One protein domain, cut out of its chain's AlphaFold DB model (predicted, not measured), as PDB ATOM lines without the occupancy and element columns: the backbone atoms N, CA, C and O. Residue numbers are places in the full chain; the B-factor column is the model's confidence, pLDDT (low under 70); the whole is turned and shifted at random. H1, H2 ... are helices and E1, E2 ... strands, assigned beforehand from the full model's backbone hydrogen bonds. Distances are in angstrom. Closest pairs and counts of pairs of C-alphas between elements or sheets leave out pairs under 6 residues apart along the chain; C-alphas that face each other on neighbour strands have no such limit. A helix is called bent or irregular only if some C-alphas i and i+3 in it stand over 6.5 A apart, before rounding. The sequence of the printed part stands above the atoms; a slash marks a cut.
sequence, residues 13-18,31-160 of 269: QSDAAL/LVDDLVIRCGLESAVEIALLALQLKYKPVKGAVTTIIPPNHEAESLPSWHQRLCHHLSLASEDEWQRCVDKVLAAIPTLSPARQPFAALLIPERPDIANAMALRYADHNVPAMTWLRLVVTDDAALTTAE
ATOM      1  N   GLN A  13     -13.880   3.380  28.255       84.50
ATOM      2  CA  GLN A  13     -14.310   2.698  29.481       84.50
ATOM      3  C   GLN A  13     -13.368   1.557  29.884       84.50
ATOM      4  O   GLN A  13     -13.143   1.330  31.071       84.50
ATOM      5  N   SER A  14     -12.817   0.831  28.909       85.81
ATOM      6  CA  SER A  14     -11.817  -0.213  29.148       85.81
ATOM      7  C   SER A  14     -10.504   0.397  29.626       85.81
ATOM      8  O   SER A  14      -9.957  -0.067  30.624       85.81
ATOM      9  N   ASP A  15     -10.050   1.470  28.977       90.25
ATOM     10  CA  ASP A  15      -8.842   2.201  29.370       90.25
ATOM     11  C   ASP A  15      -9.009   2.833  30.763       90.25
ATOM     12  O   ASP A  15      -8.115   2.729  31.599       90.25
ATOM     13  N   ALA A  16     -10.193   3.370  31.080       90.06
ATOM     14  CA  ALA A  16     -10.517   3.881  32.412       90.06
ATOM     15  C   ALA A  16     -10.493   2.776  33.479       90.06
ATOM     16  O   ALA A  16      -9.978   2.973  34.580       90.06
ATOM     17  N   ALA A  17     -11.021   1.591  33.158       86.50
ATOM     18  CA  ALA A  17     -10.979   0.441  34.053       86.50
ATOM     19  C   ALA A  17      -9.550  -0.080  34.271       86.50
ATOM     20  O   ALA A  17      -9.237  -0.504  35.382       86.50
ATOM     21  N   LEU A  18      -8.680  -0.023  33.256       86.31
ATOM     22  CA  LEU A  18      -7.256  -0.348  33.393       86.31
ATOM     23  C   LEU A  18      -6.545   0.684  34.272       86.31
ATOM     24  O   LEU A  18      -5.886   0.311  35.244       86.31
ATOM     25  N   LEU A  31       1.485   3.599  31.303       89.50
ATOM     26  CA  LEU A  31       0.101   3.562  30.830       89.50
ATOM     27  C   LEU A  31      -0.433   4.966  30.521       89.50
ATOM     28  O   LEU A  31      -1.093   5.147  29.501       89.50
ATOM     29  N   VAL A  32      -0.162   5.959  31.372       92.88
ATOM     30  CA  VAL A  32      -0.543   7.355  31.093       92.88
ATOM     31  C   VAL A  32       0.174   7.855  29.840       92.88
ATOM     32  O   VAL A  32      -0.461   8.467  28.983       92.88
ATOM     33  N   ASP A  33       1.464   7.550  29.697       93.94
ATOM     34  CA  ASP A  33       2.243   7.909  28.511       93.94
ATOM     35  C   ASP A  33       1.681   7.265  27.236       93.94
ATOM     36  O   ASP A  33       1.491   7.967  26.242       93.94
ATOM     37  N   ASP A  34       1.348   5.969  27.266       92.38
ATOM     38  CA  ASP A  34       0.689   5.281  26.145       92.38
ATOM     39  C   ASP A  34      -0.636   5.951  25.780       92.38
ATOM     40  O   ASP A  34      -0.880   6.217  24.605       92.38
ATOM     41  N   LEU A  35      -1.479   6.277  26.766       93.56
ATOM     42  CA  LEU A  35      -2.770   6.924  26.522       93.56
ATOM     43  C   LEU A  35      -2.610   8.284  25.843       93.56
ATOM     44  O   LEU A  35      -3.325   8.574  24.882       93.56
ATOM     45  N   VAL A  36      -1.664   9.102  26.306       95.62
ATOM     46  CA  VAL A  36      -1.386  10.416  25.713       95.62
ATOM     47  C   VAL A  36      -0.850  10.260  24.288       95.62
ATOM     48  O   VAL A  36      -1.331  10.939  23.383       95.62
ATOM     49  N   ILE A  37       0.086   9.334  24.056       93.81
ATOM     50  CA  ILE A  37       0.673   9.083  22.730       93.81
ATOM     51  C   ILE A  37      -0.369   8.533  21.747       93.81
ATOM     52  O   ILE A  37      -0.413   8.944  20.588       93.81
ATOM     53  N   ARG A  38      -1.204   7.593  22.193       93.25
ATOM     54  CA  ARG A  38      -2.153   6.858  21.347       93.25
ATOM     55  C   ARG A  38      -3.431   7.641  21.069       93.25
ATOM     56  O   ARG A  38      -3.965   7.540  19.966       93.25
ATOM     57  N   CYS A  39      -3.937   8.377  22.056       91.19
ATOM     58  CA  CYS A  39      -5.272   8.983  22.015       91.19
ATOM     59  C   CYS A  39      -5.259  10.520  22.113       91.19
ATOM     60  O   CYS A  39      -6.308  11.141  21.920       91.19
ATOM     61  N   GLY A  40      -4.113  11.134  22.414       95.56
ATOM     62  CA  GLY A  40      -3.993  12.561  22.712       95.56
ATOM     63  C   GLY A  40      -4.312  12.901  24.172       95.56
ATOM     64  O   GLY A  40      -5.024  12.166  24.865       95.56
ATOM     65  N   LEU A  41      -3.796  14.042  24.640       97.38
ATOM     66  CA  LEU A  41      -3.913  14.476  26.035       97.38
ATOM     67  C   LEU A  41      -5.370  14.695  26.462       97.38
ATOM     68  O   LEU A  41      -5.789  14.214  27.512       97.38
ATOM     69  N   GLU A  42      -6.170  15.345  25.617       97.56
ATOM     70  CA  GLU A  42      -7.588  15.592  25.897       97.56
ATOM     71  C   GLU A  42      -8.385  14.298  26.118       97.56
ATOM     72  O   GLU A  42      -9.267  14.255  26.975       97.56
ATOM     73  N   SER A  43      -8.086  13.242  25.357       96.06
ATOM     74  CA  SER A  43      -8.723  11.928  25.515       96.06
ATOM     75  C   SER A  43      -8.211  11.209  26.763       96.06
ATOM     76  O   SER A  43      -8.984  10.562  27.466       96.06
ATOM     77  N   ALA A  44      -6.918  11.336  27.081       96.75
ATOM     78  CA  ALA A  44      -6.344  10.786  28.309       96.75
ATOM     79  C   ALA A  44      -6.990  11.405  29.564       96.75
ATOM     80  O   ALA A  44      -7.284  10.687  30.521       96.75
ATOM     81  N   VAL A  45      -7.295  12.708  29.534       97.75
ATOM     82  CA  VAL A  45      -8.054  13.398  30.591       97.75
ATOM     83  C   VAL A  45      -9.468  12.830  30.723       97.75
ATOM     84  O   VAL A  45      -9.893  12.520  31.833       97.75
ATOM     85  N   GLU A  46     -10.196  12.619  29.623       97.19
ATOM     86  CA  GLU A  46     -11.526  11.987  29.676       97.19
ATOM     87  C   GLU A  46     -11.475  10.583  30.280       97.19
ATOM     88  O   GLU A  46     -12.303  10.236  31.123       97.19
ATOM     89  N   ILE A  47     -10.481   9.786  29.890       95.81
ATOM     90  CA  ILE A  47     -10.265   8.434  30.413       95.81
ATOM     91  C   ILE A  47      -9.971   8.475  31.918       95.81
ATOM     92  O   ILE A  47     -10.530   7.678  32.672       95.81
ATOM     93  N   ALA A  48      -9.159   9.426  32.381       95.50
ATOM     94  CA  ALA A  48      -8.893   9.638  33.801       95.50
ATOM     95  C   ALA A  48     -10.154  10.043  34.583       95.50
ATOM     96  O   ALA A  48     -10.430   9.495  35.651       95.50
ATOM     97  N   LEU A  49     -10.972  10.941  34.032       96.50
ATOM     98  CA  LEU A  49     -12.242  11.359  34.635       96.50
ATOM     99  C   LEU A  49     -13.252  10.203  34.695       96.50
ATOM    100  O   LEU A  49     -13.946  10.043  35.701       96.50
ATOM    101  N   LEU A  50     -13.299   9.355  33.665       94.44
ATOM    102  CA  LEU A  50     -14.069   8.109  33.684       94.44
ATOM    103  C   LEU A  50     -13.539   7.144  34.748       94.44
ATOM    104  O   LEU A  50     -14.336   6.531  35.455       94.44
ATOM    105  N   ALA A  51     -12.218   7.033  34.913       93.12
ATOM    106  CA  ALA A  51     -11.616   6.181  35.934       93.12
ATOM    107  C   ALA A  51     -12.025   6.628  37.344       93.12
ATOM    108  O   ALA A  51     -12.355   5.785  38.175       93.12
ATOM    109  N   LEU A  52     -12.106   7.940  37.603       93.50
ATOM    110  CA  LEU A  52     -12.582   8.481  38.883       93.50
ATOM    111  C   LEU A  52     -14.038   8.106  39.205       93.50
ATOM    112  O   LEU A  52     -14.413   8.088  40.377       93.50
ATOM    113  N   GLN A  53     -14.865   7.774  38.210       92.44
ATOM    114  CA  GLN A  53     -16.230   7.284  38.446       92.44
ATOM    115  C   GLN A  53     -16.262   5.832  38.924       92.44
ATOM    116  O   GLN A  53     -17.299   5.366  39.395       92.44
ATOM    117  N   LEU A  54     -15.156   5.099  38.794       89.56
ATOM    118  CA  LEU A  54     -15.090   3.685  39.114       89.56
ATOM    119  C   LEU A  54     -14.675   3.461  40.569       89.56
ATOM    120  O   LEU A  54     -13.948   4.228  41.203       89.56
ATOM    121  N   LYS A  55     -15.152   2.347  41.112       85.12
ATOM    122  CA  LYS A  55     -14.703   1.789  42.379       85.12
ATOM    123  C   LYS A  55     -14.662   0.278  42.281       85.12
ATOM    124  O   LYS A  55     -15.666  -0.368  41.972       85.12
ATOM    125  N   TYR A  56     -13.505  -0.292  42.592       73.62
ATOM    126  CA  TYR A  56     -13.318  -1.736  42.624       73.62
ATOM    127  C   TYR A  56     -13.716  -2.299  43.991       73.62
ATOM    128  O   TYR A  56     -13.317  -1.783  45.034       73.62
ATOM    129  N   LYS A  57     -14.517  -3.366  43.997       69.94
ATOM    130  CA  LYS A  57     -14.883  -4.127  45.196       69.94
ATOM    131  C   LYS A  57     -14.084  -5.435  45.206       69.94
ATOM    132  O   LYS A  57     -14.563  -6.413  44.623       69.94
ATOM    133  N   PRO A  58     -12.921  -5.494  45.888       59.50
ATOM    134  CA  PRO A  58     -12.014  -6.643  45.822       59.50
ATOM    135  C   PRO A  58     -12.669  -7.951  46.266       59.50
ATOM    136  O   PRO A  58     -12.495  -8.973  45.617       59.50
ATOM    137  N   VAL A  59     -13.526  -7.902  47.291       61.88
ATOM    138  CA  VAL A  59     -14.235  -9.081  47.823       61.88
ATOM    139  C   VAL A  59     -15.216  -9.696  46.811       61.88
ATOM    140  O   VAL A  59     -15.545 -10.873  46.912       61.88
ATOM    141  N   LYS A  60     -15.705  -8.919  45.835       61.22
ATOM    142  CA  LYS A  60     -16.724  -9.363  44.867       61.22
ATOM    143  C   LYS A  60     -16.228  -9.404  43.420       61.22
ATOM    144  O   LYS A  60     -17.023  -9.735  42.546       61.22
ATOM    145  N   GLY A  61     -14.975  -9.021  43.157       65.75
ATOM    146  CA  GLY A  61     -14.451  -8.872  41.792       65.75
ATOM    147  C   GLY A  61     -15.291  -7.934  40.917       65.75
ATOM    148  O   GLY A  61     -15.363  -8.117  39.708       65.75
ATOM    149  N   ALA A  62     -15.992  -6.973  41.530       69.69
ATOM    150  CA  ALA A  62     -17.000  -6.154  40.864       69.69
ATOM    151  C   ALA A  62     -16.567  -4.688  40.807       69.69
ATOM    152  O   ALA A  62     -16.116  -4.130  41.809       69.69
ATOM    153  N   VAL A  63     -16.768  -4.052  39.656       77.12
ATOM    154  CA  VAL A  63     -16.635  -2.600  39.491       77.12
ATOM    155  C   VAL A  63     -18.005  -1.963  39.715       77.12
ATOM    156  O   VAL A  63     -19.020  -2.457  39.226       77.12
ATOM    157  N   THR A  64     -18.058  -0.885  40.490       83.81
ATOM    158  CA  THR A  64     -19.273  -0.096  40.715       83.81
ATOM    159  C   THR A  64     -19.000   1.379  40.470       83.81
ATOM    160  O   THR A  64     -17.871   1.828  40.636       83.81
ATOM    161  N   THR A  65     -20.043   2.125  40.127       85.50
ATOM    162  CA  THR A  65     -20.022   3.591  40.027       85.50
ATOM    163  C   THR A  65     -20.676   4.277  41.230       85.50
ATOM    164  O   THR A  65     -20.694   5.499  41.335       85.50
ATOM    165  N   ILE A  66     -21.218   3.495  42.171       87.88
ATOM    166  CA  ILE A  66     -21.888   4.018  43.362       87.88
ATOM    167  C   ILE A  66     -20.837   4.253  44.446       87.88
ATOM    168  O   ILE A  66     -20.388   3.318  45.117       87.88
ATOM    169  N   ILE A  67     -20.460   5.518  44.615       91.19
ATOM    170  CA  ILE A  67     -19.494   5.984  45.612       91.19
ATOM    171  C   ILE A  67     -20.222   6.981  46.521       91.19
ATOM    172  O   ILE A  67     -20.633   8.036  46.033       91.19
ATOM    173  N   PRO A  68     -20.445   6.665  47.808       92.12
ATOM    174  CA  PRO A  68     -21.175   7.559  48.696       92.12
ATOM    175  C   PRO A  68     -20.332   8.802  49.044       92.12
ATOM    176  O   PRO A  68     -19.106   8.704  49.082       92.12
ATOM    177  N   PRO A  69     -20.953   9.962  49.326       91.88
ATOM    178  CA  PRO A  69     -20.226  11.187  49.677       91.88
ATOM    179  C   PRO A  69     -19.348  11.045  50.926       91.88
ATOM    180  O   PRO A  69     -18.226  11.534  50.941       91.88
ATOM    181  N   ASN A  70     -19.825  10.319  51.939       92.38
ATOM    182  CA  ASN A  70     -19.109  10.062  53.190       92.38
ATOM    183  C   ASN A  70     -18.104   8.904  53.089       92.38
ATOM    184  O   ASN A  70     -17.757   8.298  54.104       92.38
ATOM    185  N   HIS A  71     -17.688   8.534  51.874       89.75
ATOM    186  CA  HIS A  71     -16.638   7.544  51.716       89.75
ATOM    187  C   HIS A  71     -15.346   8.057  52.364       89.75
ATOM    188  O   HIS A  71     -15.011   9.232  52.214       89.75
ATOM    189  N   GLU A  72     -14.648   7.178  53.089       86.56
ATOM    190  CA  GLU A  72     -13.320   7.467  53.629       86.56
ATOM    191  C   GLU A  72     -12.416   8.046  52.539       86.56
ATOM    192  O   GLU A  72     -12.509   7.658  51.369       86.56
ATOM    193  N   ALA A  73     -11.571   9.001  52.926       80.75
ATOM    194  CA  ALA A  73     -10.630   9.597  51.999       80.75
ATOM    195  C   ALA A  73      -9.718   8.491  51.453       80.75
ATOM    196  O   ALA A  73      -9.058   7.782  52.207       80.75
ATOM    197  N   GLU A  74      -9.717   8.327  50.133       85.19
ATOM    198  CA  GLU A  74      -8.792   7.430  49.451       85.19
ATOM    199  C   GLU A  74      -7.480   8.171  49.164       85.19
ATOM    200  O   GLU A  74      -7.453   9.406  49.121       85.19
ATOM    201  N   SER A  75      -6.395   7.424  48.947       81.88
ATOM    202  CA  SER A  75      -5.142   7.978  48.425       81.88
ATOM    203  C   SER A  75      -5.371   8.713  47.102       81.88
ATOM    204  O   SER A  75      -6.318   8.421  46.372       81.88
ATOM    205  N   LEU A  76      -4.480   9.640  46.750       81.94
ATOM    206  CA  LEU A  76      -4.477  10.204  45.405       81.94
ATOM    207  C   LEU A  76      -4.231   9.073  44.386       81.94
ATOM    208  O   LEU A  76      -3.371   8.224  44.648       81.94
ATOM    209  N   PRO A  77      -4.937   9.043  43.238       85.94
ATOM    210  CA  PRO A  77      -4.639   8.073  42.194       85.94
ATOM    211  C   PRO A  77      -3.172   8.166  41.768       85.94
ATOM    212  O   PRO A  77      -2.689   9.256  41.469       85.94
ATOM    213  N   SER A  78      -2.457   7.045  41.687       81.62
ATOM    214  CA  SER A  78      -1.024   7.051  41.345       81.62
ATOM    215  C   SER A  78      -0.736   7.611  39.945       81.62
ATOM    216  O   SER A  78       0.265   8.293  39.756       81.62
ATOM    217  N   TRP A  79      -1.657   7.448  38.992       87.75
ATOM    218  CA  TRP A  79      -1.566   8.048  37.655       87.75
ATOM    219  C   TRP A  79      -1.708   9.580  37.644       87.75
ATOM    220  O   TRP A  79      -1.362  10.222  36.649       87.75
ATOM    221  N   HIS A  80      -2.221  10.188  38.722       89.62
ATOM    222  CA  HIS A  80      -2.549  11.617  38.774       89.62
ATOM    223  C   HIS A  80      -1.327  12.491  38.494       89.62
ATOM    224  O   HIS A  80      -1.388  13.410  37.681       89.62
ATOM    225  N   GLN A  81      -0.196  12.194  39.140       85.00
ATOM    226  CA  GLN A  81       1.023  12.993  39.000       85.00
ATOM    227  C   GLN A  81       1.550  12.987  37.563       85.00
ATOM    228  O   GLN A  81       1.936  14.036  37.044       85.00
ATOM    229  N   ARG A  82       1.531  11.823  36.902       89.69
ATOM    230  CA  ARG A  82       1.987  11.704  35.516       89.69
ATOM    231  C   ARG A  82       1.081  12.465  34.553       89.69
ATOM    232  O   ARG A  82       1.585  13.115  33.641       89.69
ATOM    233  N   LEU A  83      -0.233  12.455  34.776       93.69
ATOM    234  CA  LEU A  83      -1.163  13.229  33.954       93.69
ATOM    235  C   LEU A  83      -0.983  14.742  34.150       93.69
ATOM    236  O   LEU A  83      -0.915  15.474  33.165       93.69
ATOM    237  N   CYS A  84      -0.820  15.209  35.393       91.75
ATOM    238  CA  CYS A  84      -0.476  16.607  35.679       91.75
ATOM    239  C   CYS A  84       0.828  17.033  34.992       91.75
ATOM    240  O   CYS A  84       0.926  18.158  34.507       91.75
ATOM    241  N   HIS A  85       1.819  16.141  34.902       90.31
ATOM    242  CA  HIS A  85       3.045  16.429  34.161       90.31
ATOM    243  C   HIS A  85       2.770  16.710  32.678       90.31
ATOM    244  O   HIS A  85       3.254  17.714  32.162       90.31
ATOM    245  N   HIS A  86       1.954  15.894  32.004       95.19
ATOM    246  CA  HIS A  86       1.572  16.163  30.612       95.19
ATOM    247  C   HIS A  86       0.773  17.462  30.463       95.19
ATOM    248  O   HIS A  86       1.074  18.252  29.573       95.19
ATOM    249  N   LEU A  87      -0.167  17.735  31.374       95.25
ATOM    250  CA  LEU A  87      -0.914  19.001  31.401       95.25
ATOM    251  C   LEU A  87       0.014  20.215  31.540       95.25
ATOM    252  O   LEU A  87      -0.189  21.211  30.855       95.25
ATOM    253  N   SER A  88       1.069  20.117  32.355       90.19
ATOM    254  CA  SER A  88       2.048  21.200  32.545       90.19
ATOM    255  C   SER A  88       2.927  21.482  31.320       90.19
ATOM    256  O   SER A  88       3.559  22.535  31.243       90.19
ATOM    257  N   LEU A  89       3.007  20.531  30.384       93.38
ATOM    258  CA  LEU A  89       3.781  20.646  29.146       93.38
ATOM    259  C   LEU A  89       2.909  20.999  27.934       93.38
ATOM    260  O   LEU A  89       3.448  21.250  26.855       93.38
ATOM    261  N   ALA A  90       1.587  20.988  28.096       95.19
ATOM    262  CA  ALA A  90       0.647  21.270  27.027       95.19
ATOM    263  C   ALA A  90       0.726  22.738  26.586       95.19
ATOM    264  O   ALA A  90       1.064  23.637  27.360       95.19
ATOM    265  N   SER A  91       0.380  22.990  25.324       96.25
ATOM    266  CA  SER A  91       0.131  24.362  24.865       96.25
ATOM    267  C   SER A  91      -1.063  24.970  25.607       96.25
ATOM    268  O   SER A  91      -1.956  24.237  26.024       96.25
ATOM    269  N   GLU A  92      -1.119  26.299  25.729       95.44
ATOM    270  CA  GLU A  92      -2.216  26.995  26.422       95.44
ATOM    271  C   GLU A  92      -3.599  26.608  25.865       95.44
ATOM    272  O   GLU A  92      -4.510  26.292  26.629       95.44
ATOM    273  N   ASP A  93      -3.729  26.511  24.536       97.25
ATOM    274  CA  ASP A  93      -4.970  26.099  23.874       97.25
ATOM    275  C   ASP A  93      -5.374  24.653  24.215       97.25
ATOM    276  O   ASP A  93      -6.554  24.356  24.410       97.25
ATOM    277  N   GLU A  94      -4.415  23.723  24.240       97.31
ATOM    278  CA  GLU A  94      -4.670  22.315  24.575       97.31
ATOM    279  C   GLU A  94      -4.968  22.133  26.066       97.31
ATOM    280  O   GLU A  94      -5.895  21.402  26.426       97.31
ATOM    281  N   TRP A  95      -4.239  22.848  26.923       97.12
ATOM    282  CA  TRP A  95      -4.486  22.902  28.357       97.12
ATOM    283  C   TRP A  95      -5.897  23.419  28.647       97.12
ATOM    284  O   TRP A  95      -6.637  22.767  29.381       97.12
ATOM    285  N   GLN A  96      -6.327  24.513  28.007       97.81
ATOM    286  CA  GLN A  96      -7.662  25.074  28.222       97.81
ATOM    287  C   GLN A  96      -8.770  24.090  27.818       97.81
ATOM    288  O   GLN A  96      -9.734  23.915  28.564       97.81
ATOM    289  N   ARG A  97      -8.615  23.368  26.699       98.25
ATOM    290  CA  ARG A  97      -9.576  22.317  26.313       98.25
ATOM    291  C   ARG A  97      -9.620  21.173  27.328       98.25
ATOM    292  O   ARG A  97     -10.698  20.659  27.620       98.25
ATOM    293  N   CYS A  98      -8.481  20.796  27.911       98.19
ATOM    294  CA  CYS A  98      -8.442  19.816  28.998       98.19
ATOM    295  C   CYS A  98      -9.153  20.333  30.258       98.19
ATOM    296  O   CYS A  98      -9.947  19.602  30.855       98.19
ATOM    297  N   VAL A  99      -8.917  21.592  30.639       97.75
ATOM    298  CA  VAL A  99      -9.584  22.253  31.771       97.75
ATOM    299  C   VAL A  99     -11.097  22.253  31.578       97.75
ATOM    300  O   VAL A  99     -11.820  21.861  32.492       97.75
ATOM    301  N   ASP A 100     -11.591  22.603  30.390       98.25
ATOM    302  CA  ASP A 100     -13.027  22.626  30.092       98.25
ATOM    303  C   ASP A 100     -13.673  21.245  30.301       98.25
ATOM    304  O   ASP A 100     -14.757  21.139  30.884       98.25
ATOM    305  N   LYS A 101     -12.980  20.167  29.908       98.12
ATOM    306  CA  LYS A 101     -13.431  18.785  30.145       98.12
ATOM    307  C   LYS A 101     -13.450  18.425  31.629       98.12
ATOM    308  O   LYS A 101     -14.418  17.819  32.095       98.12
ATOM    309  N   VAL A 102     -12.424  18.818  32.387       98.25
ATOM    310  CA  VAL A 102     -12.374  18.616  33.845       98.25
ATOM    311  C   VAL A 102     -13.537  19.340  34.524       98.25
ATOM    312  O   VAL A 102     -14.275  18.726  35.298       98.25
ATOM    313  N   LEU A 103     -13.760  20.614  34.193       98.00
ATOM    314  CA  LEU A 103     -14.846  21.424  34.749       98.00
ATOM    315  C   LEU A 103     -16.224  20.834  34.437       98.00
ATOM    316  O   LEU A 103     -17.071  20.753  35.329       98.00
ATOM    317  N   ALA A 104     -16.438  20.376  33.201       98.12
ATOM    318  CA  ALA A 104     -17.676  19.713  32.799       98.12
ATOM    319  C   ALA A 104     -17.905  18.391  33.551       98.12
ATOM    320  O   ALA A 104     -19.047  18.041  33.858       98.12
ATOM    321  N   ALA A 105     -16.835  17.663  33.883       97.44
ATOM    322  CA  ALA A 105     -16.929  16.376  34.560       97.44
ATOM    323  C   ALA A 105     -17.141  16.483  36.075       97.44
ATOM    324  O   ALA A 105     -17.867  15.653  36.620       97.44
ATOM    325  N   ILE A 106     -16.573  17.480  36.768       97.38
ATOM    326  CA  ILE A 106     -16.717  17.662  38.229       97.38
ATOM    327  C   ILE A 106     -18.155  17.434  38.748       97.38
ATOM    328  O   ILE A 106     -18.315  16.614  39.651       97.38
ATOM    329  N   PRO A 107     -19.217  18.077  38.219       96.31
ATOM    330  CA  PRO A 107     -20.577  17.880  38.735       96.31
ATOM    331  C   PRO A 107     -21.131  16.462  38.504       96.31
ATOM    332  O   PRO A 107     -22.093  16.077  39.164       96.31
ATOM    333  N   THR A 108     -20.540  15.687  37.591       95.19
ATOM    334  CA  THR A 108     -20.935  14.294  37.301       95.19
ATOM    335  C   THR A 108     -20.276  13.282  38.238       95.19
ATOM    336  O   THR A 108     -20.769  12.165  38.392       95.19
ATOM    337  N   LEU A 109     -19.173  13.664  38.890       96.06
ATOM    338  CA  LEU A 109     -18.463  12.823  39.844       96.06
ATOM    339  C   LEU A 109     -19.176  12.801  41.201       96.06
ATOM    340  O   LEU A 109     -19.714  13.811  41.667       96.06
ATOM    341  N   SER A 110     -19.090  11.658  41.889       95.31
ATOM    342  CA  SER A 110     -19.444  11.583  43.311       95.31
ATOM    343  C   SER A 110     -18.669  12.645  44.106       95.31
ATOM    344  O   SER A 110     -17.487  12.848  43.813       95.31
ATOM    345  N   PRO A 111     -19.256  13.283  45.139       96.44
ATOM    346  CA  PRO A 111     -18.544  14.249  45.978       96.44
ATOM    347  C   PRO A 111     -17.201  13.734  46.512       96.44
ATOM    348  O   PRO A 111     -16.240  14.492  46.575       96.44
ATOM    349  N   ALA A 112     -17.092  12.432  46.798       94.62
ATOM    350  CA  ALA A 112     -15.850  11.804  47.259       94.62
ATOM    351  C   ALA A 112     -14.739  11.720  46.184       94.62
ATOM    352  O   ALA A 112     -13.607  11.361  46.487       94.62
ATOM    353  N   ARG A 113     -15.055  12.020  44.918       95.00
ATOM    354  CA  ARG A 113     -14.148  11.956  43.757       95.00
ATOM    355  C   ARG A 113     -13.854  13.315  43.135       95.00
ATOM    356  O   ARG A 113     -12.870  13.448  42.416       95.00
ATOM    357  N   GLN A 114     -14.684  14.317  43.414       96.88
ATOM    358  CA  GLN A 114     -14.519  15.669  42.881       96.88
ATOM    359  C   GLN A 114     -13.172  16.323  43.237       96.88
ATOM    360  O   GLN A 114     -12.592  16.939  42.341       96.88
ATOM    361  N   PRO A 115     -12.618  16.162  44.459       95.62
ATOM    362  CA  PRO A 115     -11.322  16.748  44.795       95.62
ATOM    363  C   PRO A 115     -10.185  16.272  43.886       95.62
ATOM    364  O   PRO A 115      -9.350  17.075  43.493       95.62
ATOM    365  N   PHE A 116     -10.186  15.002  43.469       94.06
ATOM    366  CA  PHE A 116      -9.165  14.473  42.557       94.06
ATOM    367  C   PHE A 116      -9.224  15.110  41.168       94.06
ATOM    368  O   PHE A 116      -8.187  15.309  40.551       94.06
ATOM    369  N   ALA A 117     -10.417  15.462  40.686       96.44
ATOM    370  CA  ALA A 117     -10.554  16.204  39.437       96.44
ATOM    371  C   ALA A 117     -10.098  17.663  39.594       96.44
ATOM    372  O   ALA A 117      -9.431  18.185  38.709       96.44
ATOM    373  N   ALA A 118     -10.397  18.310  40.726       95.62
ATOM    374  CA  ALA A 118      -9.912  19.664  41.005       95.62
ATOM    375  C   ALA A 118      -8.376  19.730  41.090       95.62
ATOM    376  O   ALA A 118      -7.777  20.695  40.625       95.62
ATOM    377  N   LEU A 119      -7.731  18.691  41.627       92.69
ATOM    378  CA  LEU A 119      -6.271  18.602  41.711       92.69
ATOM    379  C   LEU A 119      -5.567  18.442  40.352       92.69
ATOM    380  O   LEU A 119      -4.365  18.688  40.283       92.69
ATOM    381  N   LEU A 120      -6.287  18.096  39.277       94.12
ATOM    382  CA  LEU A 120      -5.730  18.101  37.918       94.12
ATOM    383  C   LEU A 120      -5.514  19.518  37.371       94.12
ATOM    384  O   LEU A 120      -4.757  19.678  36.418       94.12
ATOM    385  N   ILE A 121      -6.177  20.522  37.955       93.81
ATOM    386  CA  ILE A 121      -6.162  21.922  37.508       93.81
ATOM    387  C   ILE A 121      -5.779  22.872  38.659       93.81
ATOM    388  O   ILE A 121      -6.559  23.758  39.021       93.81
ATOM    389  N   PRO A 122      -4.595  22.696  39.279       88.94
ATOM    390  CA  PRO A 122      -4.179  23.490  40.438       88.94
ATOM    391  C   PRO A 122      -4.101  25.000  40.156       88.94
ATOM    392  O   PRO A 122      -4.213  25.799  41.082       88.94
ATOM    393  N   GLU A 123      -3.979  25.409  38.892       88.12
ATOM    394  CA  GLU A 123      -3.983  26.805  38.439       88.12
ATOM    395  C   GLU A 123      -5.369  27.470  38.543       88.12
ATOM    396  O   GLU A 123      -5.495  28.682  38.360       88.12
ATOM    397  N   ARG A 124      -6.418  26.697  38.856       92.06
ATOM    398  CA  ARG A 124      -7.796  27.160  39.081       92.06
ATOM    399  C   ARG A 124      -8.226  26.967  40.540       92.06
ATOM    400  O   ARG A 124      -9.177  26.227  40.821       92.06
ATOM    401  N   PRO A 125      -7.564  27.643  41.503       91.00
ATOM    402  CA  PRO A 125      -7.877  27.502  42.923       91.00
ATOM    403  C   PRO A 125      -9.288  27.995  43.265       91.00
ATOM    404  O   PRO A 125      -9.863  27.556  44.257       91.00
ATOM    405  N   ASP A 126      -9.894  28.846  42.429       95.31
ATOM    406  CA  ASP A 126     -11.290  29.273  42.550       95.31
ATOM    407  C   ASP A 126     -12.263  28.083  42.572       95.31
ATOM    408  O   ASP A 126     -13.217  28.074  43.353       95.31
ATOM    409  N   ILE A 127     -11.976  27.039  41.790       96.94
ATOM    410  CA  ILE A 127     -12.784  25.818  41.728       96.94
ATOM    411  C   ILE A 127     -12.660  25.018  43.024       96.94
ATOM    412  O   ILE A 127     -13.668  24.557  43.562       96.94
ATOM    413  N   ALA A 128     -11.443  24.884  43.555       95.19
ATOM    414  CA  ALA A 128     -11.200  24.210  44.827       95.19
ATOM    415  C   ALA A 128     -11.818  24.978  46.006       95.19
ATOM    416  O   ALA A 128     -12.491  24.376  46.843       95.19
ATOM    417  N   ASN A 129     -11.664  26.304  46.036       96.44
ATOM    418  CA  ASN A 129     -12.242  27.173  47.062       96.44
ATOM    419  C   ASN A 129     -13.775  27.049  47.076       96.44
ATOM    420  O   ASN A 129     -14.373  26.768  48.117       96.44
ATOM    421  N   ALA A 130     -14.418  27.173  45.909       97.44
ATOM    422  CA  ALA A 130     -15.866  27.026  45.782       97.44
ATOM    423  C   ALA A 130     -16.344  25.617  46.169       97.44
ATOM    424  O   ALA A 130     -17.395  25.470  46.795       97.44
ATOM    425  N   MET A 131     -15.579  24.577  45.822       97.50
ATOM    426  CA  MET A 131     -15.897  23.194  46.180       97.50
ATOM    427  C   MET A 131     -15.840  22.965  47.695       97.50
ATOM    428  O   MET A 131     -16.779  22.383  48.239       97.50
ATOM    429  N   ALA A 132     -14.795  23.446  48.371       96.56
ATOM    430  CA  ALA A 132     -14.661  23.332  49.822       96.56
ATOM    431  C   ALA A 132     -15.841  24.008  50.534       96.56
ATOM    432  O   ALA A 132     -16.518  23.375  51.343       96.56
ATOM    433  N   LEU A 133     -16.157  25.251  50.158       97.31
ATOM    434  CA  LEU A 133     -17.272  26.006  50.736       97.31
ATOM    435  C   LEU A 133     -18.633  25.352  50.452       97.31
ATOM    436  O   LEU A 133     -19.482  25.286  51.338       97.31
ATOM    437  N   ARG A 134     -18.841  24.803  49.247       96.88
ATOM    438  CA  ARG A 134     -20.079  24.087  48.888       96.88
ATOM    439  C   ARG A 134     -20.357  22.896  49.807       96.88
ATOM    440  O   ARG A 134     -21.517  22.607  50.094       96.88
ATOM    441  N   TYR A 135     -19.313  22.198  50.247       95.94
ATOM    442  CA  TYR A 135     -19.431  21.020  51.108       95.94
ATOM    443  C   TYR A 135     -19.148  21.310  52.587       95.94
ATOM    444  O   TYR A 135     -18.980  20.366  53.354       95.94
ATOM    445  N   ALA A 136     -19.160  22.577  53.015       94.62
ATOM    446  CA  ALA A 136     -18.748  22.962  54.365       94.62
ATOM    447  C   ALA A 136     -19.526  22.284  55.502       94.62
ATOM    448  O   ALA A 136     -18.940  21.992  56.549       94.62
ATOM    449  N   ASP A 137     -20.810  22.008  55.271       94.00
ATOM    450  CA  ASP A 137     -21.722  21.374  56.233       94.00
ATOM    451  C   ASP A 137     -22.018  19.899  55.907       94.00
ATOM    452  O   ASP A 137     -22.898  19.278  56.503       94.00
ATOM    453  N   HIS A 138     -21.300  19.319  54.943       93.62
ATOM    454  CA  HIS A 138     -21.463  17.926  54.531       93.62
ATOM    455  C   HIS A 138     -20.302  17.087  55.060       93.62
ATOM    456  O   HIS A 138     -19.172  17.554  55.083       93.62
ATOM    457  N   ASN A 139     -20.553  15.821  55.410       94.06
ATOM    458  CA  ASN A 139     -19.484  14.868  55.720       94.06
ATOM    459  C   ASN A 139     -18.948  14.238  54.424       94.06
ATOM    460  O   ASN A 139     -19.479  13.227  53.953       94.06
ATOM    461  N   VAL A 140     -17.925  14.861  53.839       95.56
ATOM    462  CA  VAL A 140     -17.224  14.415  52.627       95.56
ATOM    463  C   VAL A 140     -15.717  14.370  52.916       95.56
ATOM    464  O   VAL A 140     -15.006  15.316  52.576       95.56
ATOM    465  N   PRO A 141     -15.205  13.278  53.521       93.38
ATOM    466  CA  PRO A 141     -13.805  13.169  53.945       93.38
ATOM    467  C   PRO A 141     -12.782  13.489  52.854       93.38
ATOM    468  O   PRO A 141     -11.741  14.075  53.133       93.38
ATOM    469  N   ALA A 142     -13.094  13.177  51.594       93.00
ATOM    470  CA  ALA A 142     -12.232  13.483  50.455       93.00
ATOM    471  C   ALA A 142     -11.904  14.982  50.297       93.00
ATOM    472  O   ALA A 142     -10.905  15.306  49.659       93.00
ATOM    473  N   MET A 143     -12.694  15.901  50.869       94.88
ATOM    474  CA  MET A 143     -12.428  17.348  50.804       94.88
ATOM    475  C   MET A 143     -11.104  17.745  51.464       94.88
ATOM    476  O   MET A 143     -10.558  18.790  51.116       94.88
ATOM    477  N   THR A 144     -10.534  16.892  52.321       90.19
ATOM    478  CA  THR A 144      -9.168  17.060  52.841       90.19
ATOM    479  C   THR A 144      -8.134  17.285  51.726       90.19
ATOM    480  O   THR A 144      -7.223  18.101  51.861       90.19
ATOM    481  N   TRP A 145      -8.319  16.655  50.559       90.81
ATOM    482  CA  TRP A 145      -7.431  16.805  49.401       90.81
ATOM    483  C   TRP A 145      -7.373  18.237  48.854       90.81
ATOM    484  O   TRP A 145      -6.361  18.630  48.275       90.81
ATOM    485  N   LEU A 146      -8.414  19.048  49.071       91.88
ATOM    486  CA  LEU A 146      -8.450  20.435  48.606       91.88
ATOM    487  C   LEU A 146      -7.460  21.333  49.353       91.88
ATOM    488  O   LEU A 146      -7.032  22.337  48.783       91.88
ATOM    489  N   ARG A 147      -6.999  20.945  50.556       86.88
ATOM    490  CA  ARG A 147      -5.954  21.658  51.327       86.88
ATOM    491  C   ARG A 147      -4.686  21.936  50.503       86.88
ATOM    492  O   ARG A 147      -3.925  22.839  50.831       86.88
ATOM    493  N   LEU A 148      -4.470  21.174  49.429       83.00
ATOM    494  CA  LEU A 148      -3.311  21.265  48.541       83.00
ATOM    495  C   LEU A 148      -3.374  22.411  47.521       83.00
ATOM    496  O   LEU A 148      -2.338  22.806  46.984       83.00
ATOM    497  N   VAL A 149      -4.568  22.934  47.244       86.94
ATOM    498  CA  VAL A 149      -4.816  23.910  46.167       86.94
ATOM    499  C   VAL A 149      -5.684  25.092  46.605       86.94
ATOM    500  O   VAL A 149      -5.731  26.092  45.898       86.94
ATOM    501  N   VAL A 150      -6.349  25.020  47.764       90.00
ATOM    502  CA  VAL A 150      -7.137  26.147  48.287       90.00
ATOM    503  C   VAL A 150      -6.250  27.318  48.705       90.00
ATOM    504  O   VAL A 150      -5.272  27.178  49.449       90.00
ATOM    505  N   THR A 151      -6.653  28.498  48.252       88.06
ATOM    506  CA  THR A 151      -5.983  29.773  48.529       88.06
ATOM    507  C   THR A 151      -6.810  30.686  49.429       88.06
ATOM    508  O   THR A 151      -6.238  31.565  50.067       88.06
ATOM    509  N   ASP A 152      -8.126  30.467  49.510       90.88
ATOM    510  CA  ASP A 152      -9.039  31.213  50.380       90.88
ATOM    511  C   ASP A 152      -9.006  30.670  51.816       90.88
ATOM    512  O   ASP A 152      -9.049  29.456  52.035       90.88
ATOM    513  N   ASP A 153      -8.944  31.568  52.801       89.38
ATOM    514  CA  ASP A 153      -8.793  31.181  54.207       89.38
ATOM    515  C   ASP A 153     -10.060  30.496  54.756       89.38
ATOM    516  O   ASP A 153      -9.953  29.541  55.526       89.38
ATOM    517  N   ALA A 154     -11.264  30.892  54.323       93.56
ATOM    518  CA  ALA A 154     -12.505  30.254  54.771       93.56
ATOM    519  C   ALA A 154     -12.683  28.852  54.159       93.56
ATOM    520  O   ALA A 154     -13.110  27.908  54.839       93.56
ATOM    521  N   ALA A 155     -12.321  28.693  52.884       94.00
ATOM    522  CA  ALA A 155     -12.255  27.398  52.216       94.00
ATOM    523  C   ALA A 155     -11.232  26.471  52.886       94.00
ATOM    524  O   ALA A 155     -11.518  25.290  53.098       94.00
ATOM    525  N   LEU A 156     -10.071  27.006  53.273       89.50
ATOM    526  CA  LEU A 156      -9.060  26.256  54.008       89.50
ATOM    527  C   LEU A 156      -9.586  25.783  55.364       89.50
ATOM    528  O   LEU A 156      -9.551  24.583  55.620       89.50
ATOM    529  N   THR A 157     -10.134  26.679  56.190       90.25
ATOM    530  CA  THR A 157     -10.702  26.311  57.501       90.25
ATOM    531  C   THR A 157     -11.784  25.240  57.366       90.25
ATOM    532  O   THR A 157     -11.946  24.376  58.225       90.25
ATOM    533  N   THR A 158     -12.522  25.260  56.258       92.69
ATOM    534  CA  THR A 158     -13.497  24.218  55.945       92.69
ATOM    535  C   THR A 158     -12.839  22.870  55.648       92.69
ATOM    536  O   THR A 158     -13.302  21.844  56.146       92.69
ATOM    537  N   ALA A 159     -11.769  22.853  54.851       88.50
ATOM    538  CA  ALA A 159     -11.039  21.635  54.506       88.50
ATOM    539  C   ALA A 159     -10.227  21.067  55.691       88.50
ATOM    540  O   ALA A 159     -10.035  19.856  55.770       88.50
ATOM    541  N   GLU A 160      -9.806  21.916  56.631       87.00
ATOM    542  CA  GLU A 160      -9.090  21.557  57.868       87.00
ATOM    543  C   GLU A 160      -9.969  20.863  58.919       87.00
ATOM    544  O   GLU A 160      -9.447  20.310  59.881       87.00
TER     545      GLU A 160
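This is residues 13 to 18 and 31 to 160 of the 269 residues of the protein "Regulator" of Shigella dysenteriae (UniProt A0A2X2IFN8). A small two-stranded hairpin, E1 and E2, sits at one side of a flat slab of helices, and its tip, residues 57 to 62, sticks out free. The slab has two groups of helices, H1 to H5 gathered about H3 and a smaller cluster of H7, H8 and H9, with the short H6 between them. The printed part has 136 residues with nine named helices and two named strands, in the order H1 H2 H3 E1 E2 H4 H5 H6 H7 H8 H9; the sheet, order E1 - E2, is antiparallel, and the class is mostly helix. The whole is compact, with a radius of gyration of the C-alphas of 14.8 A and spans of 43 by 42 by 21 A.

E1 is residues 55 to 57 and E2 residues 62 to 64. H3, residues 41 to 52, is 16.6 A long and begins at C-alpha 41 at (-3.913, 14.476, 26.035). H1 is residues 13 to 18, beginning at C-alpha 13 at (-14.310, 2.698, 29.481), and H2 residues 31 to 39. H4, residues 79 to 89, is 16.1 A long. H5, residues 92 to 108, is the longest helix at 25.1 A and only just irregular, with C-alphas 104 and 107 6.9 A apart. H6 is residues 114 to 118, H7 residues 125 to 134, and H8 residues 141 to 148. H9, residues 153 to 159, ends at C-alpha 159 at (-11.039, 21.635, 54.506).

In the hairpin of E1 and E2, N 55 and O 64 are 2.8 A apart, within hydrogen-bond range. H3 is the hub. It touches H5 at a shallow tilt of 20 degrees, the same way, closest at the C-alphas of Glu 42 and Cys 98, 5.3 A. With residues 47 to 51 alone it touches H1, about perpendicular at 76 degrees, closest at Ala 16 and Ala 51, C-alphas 4.3 A apart. With residues 41 to 44 alone it touches H2, closest at the C-alphas of Leu 35 and Ala 44, 5.6 A. H4 and H5, a helical hairpin, only just touch, with 3 pairs of C-alphas within 8 A, the closest those of Leu 87 and Trp 95, 6.1 A. H5, with residues 102 to 107 alone, touches H6, closest at the C-alphas of Ile 106 and Gln 114, 5.5 A. H6 touches H8, closest at the C-alphas of Pro 115 and Trp 145, 6.0 A. H7 touches H9 at a steep tilt of 61 degrees, closest at the C-alphas of Asn 129 and Ala 155, 5.2 A. In H1, H2, H3, H4, H6, H7 and H9 every O i to N i+4 pair is within hydrogen-bond range; H5 has 11 of 13, and H8 0 of 4 but 5 of 5 O i to N i+3 pairs.

The C-alphas farthest apart, those of Val 59 and Glu 92, are 43.6 A apart. Residues 19 to 30 are not printed, and C-alphas 18 and 31 are 8.7 A apart across the cut. The link from E2 to H4, residues 65 to 78, is long. The mean pLDDT of the printed part is 91.2, and residues 57 to 62 are under 70.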